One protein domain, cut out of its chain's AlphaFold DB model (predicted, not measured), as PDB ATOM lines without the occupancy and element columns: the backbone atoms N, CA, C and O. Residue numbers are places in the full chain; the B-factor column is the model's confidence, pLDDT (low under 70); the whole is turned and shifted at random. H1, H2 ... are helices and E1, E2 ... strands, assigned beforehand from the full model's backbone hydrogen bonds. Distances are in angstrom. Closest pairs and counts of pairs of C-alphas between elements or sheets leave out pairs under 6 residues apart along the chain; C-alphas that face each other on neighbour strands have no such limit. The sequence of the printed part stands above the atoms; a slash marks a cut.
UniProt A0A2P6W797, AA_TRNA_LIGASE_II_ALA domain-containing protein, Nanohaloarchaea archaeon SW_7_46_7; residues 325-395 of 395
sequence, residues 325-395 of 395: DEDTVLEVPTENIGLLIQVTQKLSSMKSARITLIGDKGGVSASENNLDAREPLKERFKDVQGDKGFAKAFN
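Overview. This is residues 325 to 395 of the 395 residues of the protein "AA_TRNA_LIGASE_II_ALA domain-containing protein" of Nanohaloarchaea archaeon SW_7_46_7 (UniProt A0A2P6W797). A twisted sheet of five strands has the long helix H1 packed along one face, over E2 and E3, and the short helix H2 on the opposite face. The printed part has 71 residues, with two named helices and five named strands in the order E1, H1, E2, E3, H2, E4, E5. The sheet runs E1, E2, E3, E5, E4 and is mixed; the class is mixed, helices and strands. The whole is compact, with a radius of gyration of the C-alphas of 10.4 A and spans of 27 by 20 by 16 A.

Along the chain. E1, residues 327 to 331, begins with C-alpha 327 at (15.576, 27.492, -28.689). H1, residues 337 to 351, measures 20.9 A from first to last C-alpha. E2, residues 354 to 359, measures 16.5 A, and E3, residues 362 to 367, 17.4 A. H2 is residues 374 to 378 and E4 residues 384 to 386. E5, residues 390 to 394, measures 14.2 A and ends with C-alpha 394 at (23.026, 8.532, -23.173).

Arrangement. E1 and E2 are parallel, with N 328 and O 354 2.9 A apart; with H1 between, they form a strand-helix-strand unit with a right-handed crossover. E2 and E3 form an antiparallel hairpin, N 357 to O 364 2.8 A. E3 and E5 are antiparallel, N 365 to O 391 2.8 A. E4 and E5 form a hairpin, N 385 to O 392 2.9 A. E3, H2, E4 is a split unit, E5 between its strands, also right-handed. H1 has a height over the sheet of 8.1 A; its closest C-alphas to E3 are Gln 345 and Ala 366, 5.4 A. H2, on the opposite face at 6.7 A, comes closest to E5 at C-alphas Arg 374 and Ala 391, 5.3 A. In H1 and H2 every O i to N i+4 pair is within hydrogen-bond range.

Size, cuts and confidence. The farthest C-alphas, Met 350 and Lys 382, are 29.1 A apart. The printed part has no cut and no long link. Mean pLDDT of the printed part is 90.7; no printed residue is under 70.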
ATOM      1  N   ASP A 325      13.732  30.188 -23.704       87.31
ATOM      2  CA  ASP A 325      13.329  30.923 -24.912       87.31
ATOM      3  C   ASP A 325      12.991  29.956 -26.076       87.31
ATOM      4  O   ASP A 325      12.892  28.743 -25.876       87.31
ATOM      5  N   GLU A 326      12.811  30.471 -27.305       85.06
ATOM      6  CA  GLU A 326      12.398  29.700 -28.499       85.06
ATOM      7  C   GLU A 326      13.296  28.486 -28.820       85.06
ATOM      8  O   GLU A 326      12.800  27.474 -29.328       85.06
ATOM      9  N   ASP A 327      14.595  28.569 -28.516       90.19
ATOM     10  CA  ASP A 327      15.576  27.492 -28.689       90.19
ATOM     11  C   ASP A 327      16.585  27.503 -27.532       90.19
ATOM     12  O   ASP A 327      17.528  28.293 -27.509       90.19
ATOM     13  N   THR A 328      16.354  26.646 -26.540       91.69
ATOM     14  CA  THR A 328      17.105  26.631 -25.279       91.69
ATOM     15  C   THR A 328      17.947  25.369 -25.168       91.69
ATOM     16  O   THR A 328      17.435  24.257 -25.316       91.69
ATOM     17  N   VAL A 329      19.229  25.528 -24.835       93.62
ATOM     18  CA  VAL A 329      20.133  24.425 -24.489       93.62
ATOM     19  C   VAL A 329      20.754  24.714 -23.128       93.62
ATOM     20  O   VAL A 329      21.483  25.693 -22.986       93.62
ATOM     21  N   LEU A 330      20.475  23.871 -22.133       93.81
ATOM     22  CA  LEU A 330      21.026  24.007 -20.782       93.81
ATOM     23  C   LEU A 330      21.736  22.730 -20.343       93.81
ATOM     24  O   LEU A 330      21.257  21.620 -20.578       93.81
ATOM     25  N   GLU A 331      22.864  22.904 -19.663       93.81
ATOM     26  CA  GLU A 331      23.545  21.839 -18.932       93.81
ATOM     27  C   GLU A 331      23.015  21.824 -17.499       93.81
ATOM     28  O   GLU A 331      23.123  22.816 -16.783       93.81
ATOM     29  N   VAL A 332      22.397  20.715 -17.102       94.25
ATOM     30  CA  VAL A 332      21.716  20.561 -15.815       94.25
ATOM     31  C   VAL A 332      22.467  19.500 -15.013       94.25
ATOM     32  O   VAL A 332      22.521  18.359 -15.468       94.25
ATOM     33  N   PRO A 333      23.022  19.802 -13.825       93.00
ATOM     34  CA  PRO A 333      23.858  18.868 -13.065       93.00
ATOM     35  C   PRO A 333      23.020  17.800 -12.338       93.00
ATOM     36  O   PRO A 333      22.975  17.713 -11.111       93.00
ATOM     37  N   THR A 334      22.309  16.982 -13.113       91.62
ATOM     38  CA  THR A 334      21.499  15.864 -12.640       91.62
ATOM     39  C   THR A 334      21.732  14.619 -13.489       91.62
ATOM     40  O   THR A 334      21.933  14.666 -14.702       91.62
ATOM     41  N   GLU A 335      21.654  13.472 -12.825       90.06
ATOM     42  CA  GLU A 335      21.631  12.152 -13.448       90.06
ATOM     43  C   GLU A 335      20.201  11.659 -13.727       90.06
ATOM     44  O   GLU A 335      20.006  10.597 -14.323       90.06
ATOM     45  N   ASN A 336      19.188  12.402 -13.267       90.81
ATOM     46  CA  ASN A 336      17.789  12.017 -13.343       90.81
ATOM     47  C   ASN A 336      17.237  12.278 -14.751       90.81
ATOM     48  O   ASN A 336      16.570  13.274 -15.026       90.81
ATOM     49  N   ILE A 337      17.510  11.350 -15.667       90.12
ATOM     50  CA  ILE A 337      17.045  11.448 -17.056       90.12
ATOM     51  C   ILE A 337      15.511  11.485 -17.127       90.12
ATOM     52  O   ILE A 337      14.963  12.169 -17.985       90.12
ATOM     53  N   GLY A 338      14.811  10.802 -16.215       90.94
ATOM     54  CA  GLY A 338      13.349  10.859 -16.137       90.94
ATOM     55  C   GLY A 338      12.834  12.283 -15.911       90.94
ATOM     56  O   GLY A 338      11.942  12.729 -16.634       90.94
ATOM     57  N   LEU A 339      13.457  13.015 -14.983       92.50
ATOM     58  CA  LEU A 339      13.175  14.431 -14.746       92.50
ATOM     59  C   LEU A 339      13.457  15.279 -15.993       92.50
ATOM     60  O   LEU A 339      12.601  16.061 -16.396       92.50
ATOM     61  N   LEU A 340      14.603  15.088 -16.657       94.50
ATOM     62  CA  LEU A 340      14.928  15.834 -17.882       94.50
ATOM     63  C   LEU A 340      13.894  15.608 -18.995       94.50
ATOM     64  O   LEU A 340      13.502  16.560 -19.671       94.50
ATOM     65  N   ILE A 341      13.418  14.371 -19.169       93.69
ATOM     66  CA  ILE A 341      12.350  14.037 -20.125       93.69
ATOM     67  C   ILE A 341      11.060  14.774 -19.780       93.69
ATOM     68  O   ILE A 341      10.466  15.402 -20.657       93.69
ATOM     69  N   GLN A 342      10.640  14.726 -18.517       94.31
ATOM     70  CA  GLN A 342       9.423  15.395 -18.071       94.31
ATOM     71  C   GLN A 342       9.493  16.910 -18.319       94.31
ATOM     72  O   GLN A 342       8.572  17.475 -18.910       94.31
ATOM     73  N   VAL A 343      10.588  17.554 -17.903       93.75
ATOM     74  CA  VAL A 343      10.759  19.011 -18.009       93.75
ATOM     75  C   VAL A 343      10.830  19.451 -19.472       93.75
ATOM     76  O   VAL A 343      10.095  20.352 -19.871       93.75
ATOM     77  N   THR A 344      11.656  18.794 -20.298       94.12
ATOM     78  CA  THR A 344      11.793  19.139 -21.729       94.12
ATOM     79  C   THR A 344      10.462  19.050 -22.465       94.12
ATOM     80  O   THR A 344      10.079  20.005 -23.138       94.12
ATOM     81  N   GLN A 345       9.724  17.945 -22.311       92.94
ATOM     82  CA  GLN A 345       8.439  17.749 -22.986       92.94
ATOM     83  C   GLN A 345       7.392  18.770 -22.535       92.94
ATOM     84  O   GLN A 345       6.724  19.380 -23.373       92.94
ATOM     85  N   LYS A 346       7.268  18.985 -21.218       93.62
ATOM     86  CA  LYS A 346       6.301  19.935 -20.660       93.62
ATOM     87  C   LYS A 346       6.566  21.355 -21.159       93.62
ATOM     88  O   LYS A 346       5.648  22.006 -21.658       93.62
ATOM     89  N   LEU A 347       7.807  21.827 -21.049       92.38
ATOM     90  CA  LEU A 347       8.159  23.203 -21.400       92.38
ATOM     91  C   LEU A 347       8.160  23.441 -22.913       92.38
ATOM     92  O   LEU A 347       7.691  24.492 -23.347       92.38
ATOM     93  N   SER A 348       8.588  22.457 -23.713       92.19
ATOM     94  CA  SER A 348       8.476  22.496 -25.179       92.19
ATOM     95  C   SER A 348       7.030  22.715 -25.621       92.19
ATOM     96  O   SER A 348       6.760  23.600 -26.432       92.19
ATOM     97  N   SER A 349       6.091  21.953 -25.044       89.88
ATOM     98  CA  SER A 349       4.658  22.082 -25.330       89.88
ATOM     99  C   SER A 349       4.092  23.427 -24.877       89.88
ATOM    100  O   SER A 349       3.427  24.123 -25.643       89.88
ATOM    101  N   MET A 350       4.395  23.827 -23.643       90.06
ATOM    102  CA  MET A 350       3.836  25.031 -23.033       90.06
ATOM    103  C   MET A 350       4.316  26.324 -23.698       90.06
ATOM    104  O   MET A 350       3.523  27.248 -23.875       90.06
ATOM    105  N   LYS A 351       5.600  26.398 -24.063       86.69
ATOM    106  CA  LYS A 351       6.191  27.596 -24.670       86.69
ATOM    107  C   LYS A 351       6.174  27.587 -26.193       86.69
ATOM    108  O   LYS A 351       6.498  28.615 -26.773       86.69
ATOM    109  N   SER A 352       5.789  26.471 -26.827       88.00
ATOM    110  CA  SER A 352       6.005  26.245 -28.263       88.00
ATOM    111  C   SER A 352       7.456  26.583 -28.611       88.00
ATOM    112  O   SER A 352       7.733  27.622 -29.199       88.00
ATOM    113  N   ALA A 353       8.396  25.770 -28.129       90.19
ATOM    114  CA  ALA A 353       9.838  26.010 -28.231       90.19
ATOM    115  C   ALA A 353      10.601  24.695 -28.435       90.19
ATOM    116  O   ALA A 353      10.020  23.617 -28.287       90.19
ATOM    117  N   ARG A 354      11.900  24.768 -28.756       92.81
ATOM    118  CA  ARG A 354      12.817  23.624 -28.638       92.81
ATOM    119  C   ARG A 354      13.593  23.731 -27.332       92.81
ATOM    120  O   ARG A 354      14.350  24.675 -27.135       92.81
ATOM    121  N   ILE A 355      13.429  22.748 -26.453       95.31
ATOM    122  CA  ILE A 355      14.108  22.692 -25.155       95.31
ATOM    123  C   ILE A 355      15.027  21.481 -25.135       95.31
ATOM    124  O   ILE A 355      14.566  20.346 -25.254       95.31
ATOM    125  N   THR A 356      16.322  21.722 -24.953       95.56
ATOM    126  CA  THR A 356      17.349  20.692 -24.800       95.56
ATOM    127  C   THR A 356      17.990  20.808 -23.426       95.56
ATOM    128  O   THR A 356      18.578  21.835 -23.097       95.56
ATOM    129  N   LEU A 357      17.918  19.741 -22.637       96.06
ATOM    130  CA  LEU A 357      18.592  19.636 -21.347       96.06
ATOM    131  C   LEU A 357      19.645  18.531 -21.405       96.06
ATOM    132  O   LEU A 357      19.357  17.408 -21.820       96.06
ATOM    133  N   ILE A 358      20.864  18.847 -20.985       94.81
ATOM    134  CA  ILE A 358      22.007  17.932 -20.979       94.81
ATOM    135  C   ILE A 358      22.383  17.654 -19.527       94.81
ATOM    136  O   ILE A 358      22.845  18.551 -18.833       94.81
ATOM    137  N   GLY A 359      22.158  16.423 -19.079       92.94
ATOM    138  CA  GLY A 359      22.540  15.939 -17.760       92.94
ATOM    139  C   GLY A 359      23.843  15.151 -17.746       92.94
ATOM    140  O   GLY A 359      24.414  14.813 -18.785       92.94
ATOM    141  N   ASP A 360      24.266  14.774 -16.542       89.81
ATOM    142  CA  ASP A 360      25.525  14.062 -16.283       89.81
ATOM    143  C   ASP A 360      25.581  12.682 -16.981       89.81
ATOM    144  O   ASP A 360      26.651  12.195 -17.348       89.81
ATOM    145  N   LYS A 361      24.422  12.042 -17.208       89.69
ATOM    146  CA  LYS A 361      24.307  10.705 -17.832       89.69
ATOM    147  C   LYS A 361      23.759  10.708 -19.263       89.69
ATOM    148  O   LYS A 361      23.583   9.638 -19.849       89.69
ATOM    149  N   GLY A 362      23.471  11.873 -19.837       91.88
ATOM    150  CA  GLY A 362      22.860  11.959 -21.160       91.88
ATOM    151  C   GLY A 362      22.105  13.258 -21.403       91.88
ATOM    152  O   GLY A 362      21.939  14.069 -20.500       91.88
ATOM    153  N   GLY A 363      21.616  13.451 -22.624       93.81
ATOM    154  CA  GLY A 363      20.849  14.631 -23.017       93.81
ATOM    155  C   GLY A 363      19.463  14.282 -23.537       93.81
ATOM    156  O   GLY A 363      19.246  13.213 -24.108       93.81
ATOM    157  N   VAL A 364      18.518  15.198 -23.356       95.31
ATOM    158  CA  VAL A 364      17.137  15.082 -23.823       95.31
ATOM    159  C   VAL A 364      16.740  16.375 -24.521       95.31
ATOM    160  O   VAL A 364      17.092  17.458 -24.066       95.31
ATOM    161  N   SER A 365      16.008  16.269 -25.625       93.44
ATOM    162  CA  SER A 365      15.495  17.406 -26.379       93.44
ATOM    163  C   SER A 365      14.050  17.164 -26.803       93.44
ATOM    164  O   SER A 365      13.710  16.063 -27.240       93.44
ATOM    165  N   ALA A 366      13.207  18.185 -26.695       93.00
ATOM    166  CA  ALA A 366      11.831  18.193 -27.190       93.00
ATOM    167  C   ALA A 366      11.580  19.468 -28.008       93.00
ATOM    168  O   ALA A 366      12.181  20.504 -27.716       93.00
ATOM    169  N   SER A 367      10.740  19.389 -29.044       90.88
ATOM    170  CA  SER A 367      10.481  20.498 -29.970       90.88
ATOM    171  C   SER A 367       9.054  20.500 -30.523       90.88
ATOM    172  O   SER A 367       8.603  19.490 -31.064       90.88
ATOM    173  N   GLU A 368       8.390  21.660 -30.481       85.81
ATOM    174  CA  GLU A 368       7.074  21.901 -31.115       85.81
ATOM    175  C   GLU A 368       7.135  22.805 -32.371       85.81
ATOM    176  O   GLU A 368       6.193  22.855 -33.159       85.81
ATOM    177  N   ASN A 369       8.259  23.488 -32.635       71.44
ATOM    178  CA  ASN A 369       8.353  24.553 -33.657       71.44
ATOM    179  C   ASN A 369       8.882  24.098 -35.031       71.44
ATOM    180  O   ASN A 369       9.512  24.874 -35.748       71.44
ATOM    181  N   ASN A 370       8.681  22.833 -35.413       74.25
ATOM    182  CA  ASN A 370       9.306  22.194 -36.590       74.25
ATOM    183  C   ASN A 370      10.852  22.131 -36.572       74.25
ATOM    184  O   ASN A 370      11.448  21.651 -37.543       74.25
ATOM    185  N   LEU A 371      11.508  22.567 -35.491       84.69
ATOM    186  CA  LEU A 371      12.941  22.364 -35.270       84.69
ATOM    187  C   LEU A 371      13.201  20.891 -34.929       84.69
ATOM    188  O   LEU A 371      12.428  20.287 -34.193       84.69
ATOM    189  N   ASP A 372      14.278  20.301 -35.449       89.94
ATOM    190  CA  ASP A 372      14.612  18.898 -35.173       89.94
ATOM    191  C   ASP A 372      15.260  18.777 -33.784       89.94
ATOM    192  O   ASP A 372      16.343  19.323 -33.543       89.94
ATOM    193  N   ALA A 373      14.601  18.060 -32.871       90.69
ATOM    194  CA  ALA A 373      15.088  17.789 -31.517       90.69
ATOM    195  C   ALA A 373      16.410  16.991 -31.496       90.69
ATOM    196  O   ALA A 373      17.141  16.996 -30.510       90.69
ATOM    197  N   ARG A 374      16.771  16.305 -32.587       91.88
ATOM    198  CA  ARG A 374      18.008  15.507 -32.639       91.88
ATOM    199  C   ARG A 374      19.254  16.352 -32.865       91.88
ATOM    200  O   ARG A 374      20.337  15.901 -32.507       91.88
ATOM    201  N   GLU A 375      19.118  17.521 -33.489       92.00
ATOM    202  CA  GLU A 375      20.256  18.361 -33.890       92.00
ATOM    203  C   GLU A 375      21.150  18.733 -32.692       92.00
ATOM    204  O   GLU A 375      22.326  18.369 -32.730       92.00
ATOM    205  N   PRO A 376      20.629  19.306 -31.584       90.25
ATOM    206  CA  PRO A 376      21.474  19.721 -30.460       90.25
ATOM    207  C   PRO A 376      22.178  18.548 -29.767       90.25
ATOM    208  O   PRO A 376      23.272  18.689 -29.227       90.25
ATOM    209  N   LEU A 377      21.564  17.360 -29.789       91.62
ATOM    210  CA  LEU A 377      22.149  16.164 -29.188       91.62
ATOM    211  C   LEU A 377      23.247  15.554 -30.067       91.62
ATOM    212  O   LEU A 377      24.225  15.039 -29.536       91.62
ATOM    213  N   LYS A 378      23.145  15.631 -31.398       92.00
ATOM    214  CA  LYS A 378      24.168  15.079 -32.309       92.00
ATOM    215  C   LYS A 378      25.504  15.810 -32.236       92.00
ATOM    216  O   LYS A 378      26.531  15.223 -32.562       92.00
ATOM    217  N   GLU A 379      25.499  17.070 -31.810       86.94
ATOM    218  CA  GLU A 379      26.731  17.836 -31.600       86.94
ATOM    219  C   GLU A 379      27.576  17.274 -30.452       86.94
ATOM    220  O   GLU A 379      28.791  17.472 -30.419       86.94
ATOM    221  N   ARG A 380      26.944  16.556 -29.514       86.19
ATOM    222  CA  ARG A 380      27.570  16.120 -28.261       86.19
ATOM    223  C   ARG A 380      27.571  14.607 -28.056       86.19
ATOM    224  O   ARG A 380      28.449  14.092 -27.373       86.19
ATOM    225  N   PHE A 381      26.637  13.890 -28.673       91.25
ATOM    226  CA  PHE A 381      26.446  12.457 -28.486       91.25
ATOM    227  C   PHE A 381      26.471  11.718 -29.823       91.25
ATOM    228  O   PHE A 381      25.907  12.167 -30.820       91.25
ATOM    229  N   LYS A 382      27.106  10.541 -29.832       85.81
ATOM    230  CA  LYS A 382      27.200   9.699 -31.035       85.81
ATOM    231  C   LYS A 382      25.897   8.950 -31.320       85.81
ATOM    232  O   LYS A 382      25.485   8.874 -32.475       85.81
ATOM    233  N   ASP A 383      25.235   8.458 -30.276       89.44
ATOM    234  CA  ASP A 383      24.061   7.591 -30.383       89.44
ATOM    235  C   ASP A 383      22.786   8.308 -29.915       89.44
ATOM    236  O   ASP A 383      22.294   8.120 -28.802       89.44
ATOM    237  N   VAL A 384      22.237   9.149 -30.796       92.50
ATOM    238  CA  VAL A 384      20.978   9.877 -30.561       92.50
ATOM    239  C   VAL A 384      19.785   9.050 -31.039       92.50
ATOM    240  O   VAL A 384      19.705   8.661 -32.204       92.50
ATOM    241  N   GLN A 385      18.821   8.826 -30.148       92.25
ATOM    242  CA  GLN A 385      17.577   8.102 -30.417       92.25
ATOM    243  C   GLN A 385      16.380   9.055 -30.398       92.25
ATOM    244  O   GLN A 385      16.338   9.979 -29.593       92.25
ATOM    245  N   GLY A 386      15.376   8.794 -31.238       90.31
ATOM    246  CA  GLY A 386      14.130   9.565 -31.282       90.31
ATOM    247  C   GLY A 386      13.789  10.094 -32.673       90.31
ATOM    248  O   GLY A 386      14.345   9.652 -33.685       90.31
ATOM    249  N   ASP A 387      12.859  11.038 -32.717       89.94
ATOM    250  CA  ASP A 387      12.344  11.662 -33.929       89.94
ATOM    251  C   ASP A 387      12.535  13.187 -33.900       89.94
ATOM    252  O   ASP A 387      13.356  13.712 -33.153       89.94
ATOM    253  N   LYS A 388      11.841  13.904 -34.791       88.44
ATOM    254  CA  LYS A 388      11.969  15.359 -34.901       88.44
ATOM    255  C   LYS A 388      11.366  16.115 -33.715       88.44
ATOM    256  O   LYS A 388      11.840  17.209 -33.436       88.44
ATOM    257  N   GLY A 389      10.341  15.564 -33.066       88.25
ATOM    258  CA  GLY A 389       9.645  16.203 -31.947       88.25
ATOM    259  C   GLY A 389      10.253  15.854 -30.592       88.25
ATOM    260  O   GLY A 389      10.142  16.634 -29.651       88.25
ATOM    261  N   PHE A 390      10.938  14.714 -30.486       94.69
ATOM    262  CA  PHE A 390      11.600  14.302 -29.253       94.69
ATOM    263  C   PHE A 390      12.832  13.432 -29.515       94.69
ATOM    264  O   PHE A 390      12.774  12.458 -30.270       94.69
ATOM    265  N   ALA A 391      13.929  13.728 -28.822       94.44
ATOM    266  CA  ALA A 391      15.171  12.977 -28.905       94.44
ATOM    267  C   ALA A 391      15.842  12.817 -27.537       94.44
ATOM    268  O   ALA A 391      15.718  13.659 -26.652       94.44
ATOM    269  N   LYS A 392      16.594  11.729 -27.376       94.62
ATOM    270  CA  LYS A 392      17.419  11.456 -26.198       94.62
ATOM    271  C   LYS A 392      18.738  10.803 -26.589       94.62
ATOM    272  O   LYS A 392      18.816  10.092 -27.593       94.62
ATOM    273  N   ALA A 393      19.751  11.006 -25.767       92.81
ATOM    274  CA  ALA A 393      21.059  10.389 -25.888       92.81
ATOM    275  C   ALA A 393      21.592  10.043 -24.496       92.81
ATOM    276  O   ALA A 393      21.278  10.726 -23.525       92.81
ATOM    277  N   PHE A 394      22.392   8.987 -24.409       89.12
ATOM    278  CA  PHE A 394      23.026   8.532 -23.173       89.12
ATOM    279  C   PHE A 394      24.547   8.561 -23.359       89.12
ATOM    280  O   PHE A 394      25.015   8.388 -24.488       89.12
ATOM    281  N   ASN A 395      25.278   8.832 -22.275       80.12
ATOM    282  CA  ASN A 395      26.745   8.818 -22.257       80.12
ATOM    283  C   ASN A 395      27.329   7.406 -22.367       80.12
ATOM    284  O   ASN A 395      26.700   6.464 -21.825       80.12
TER     285      ASN A 395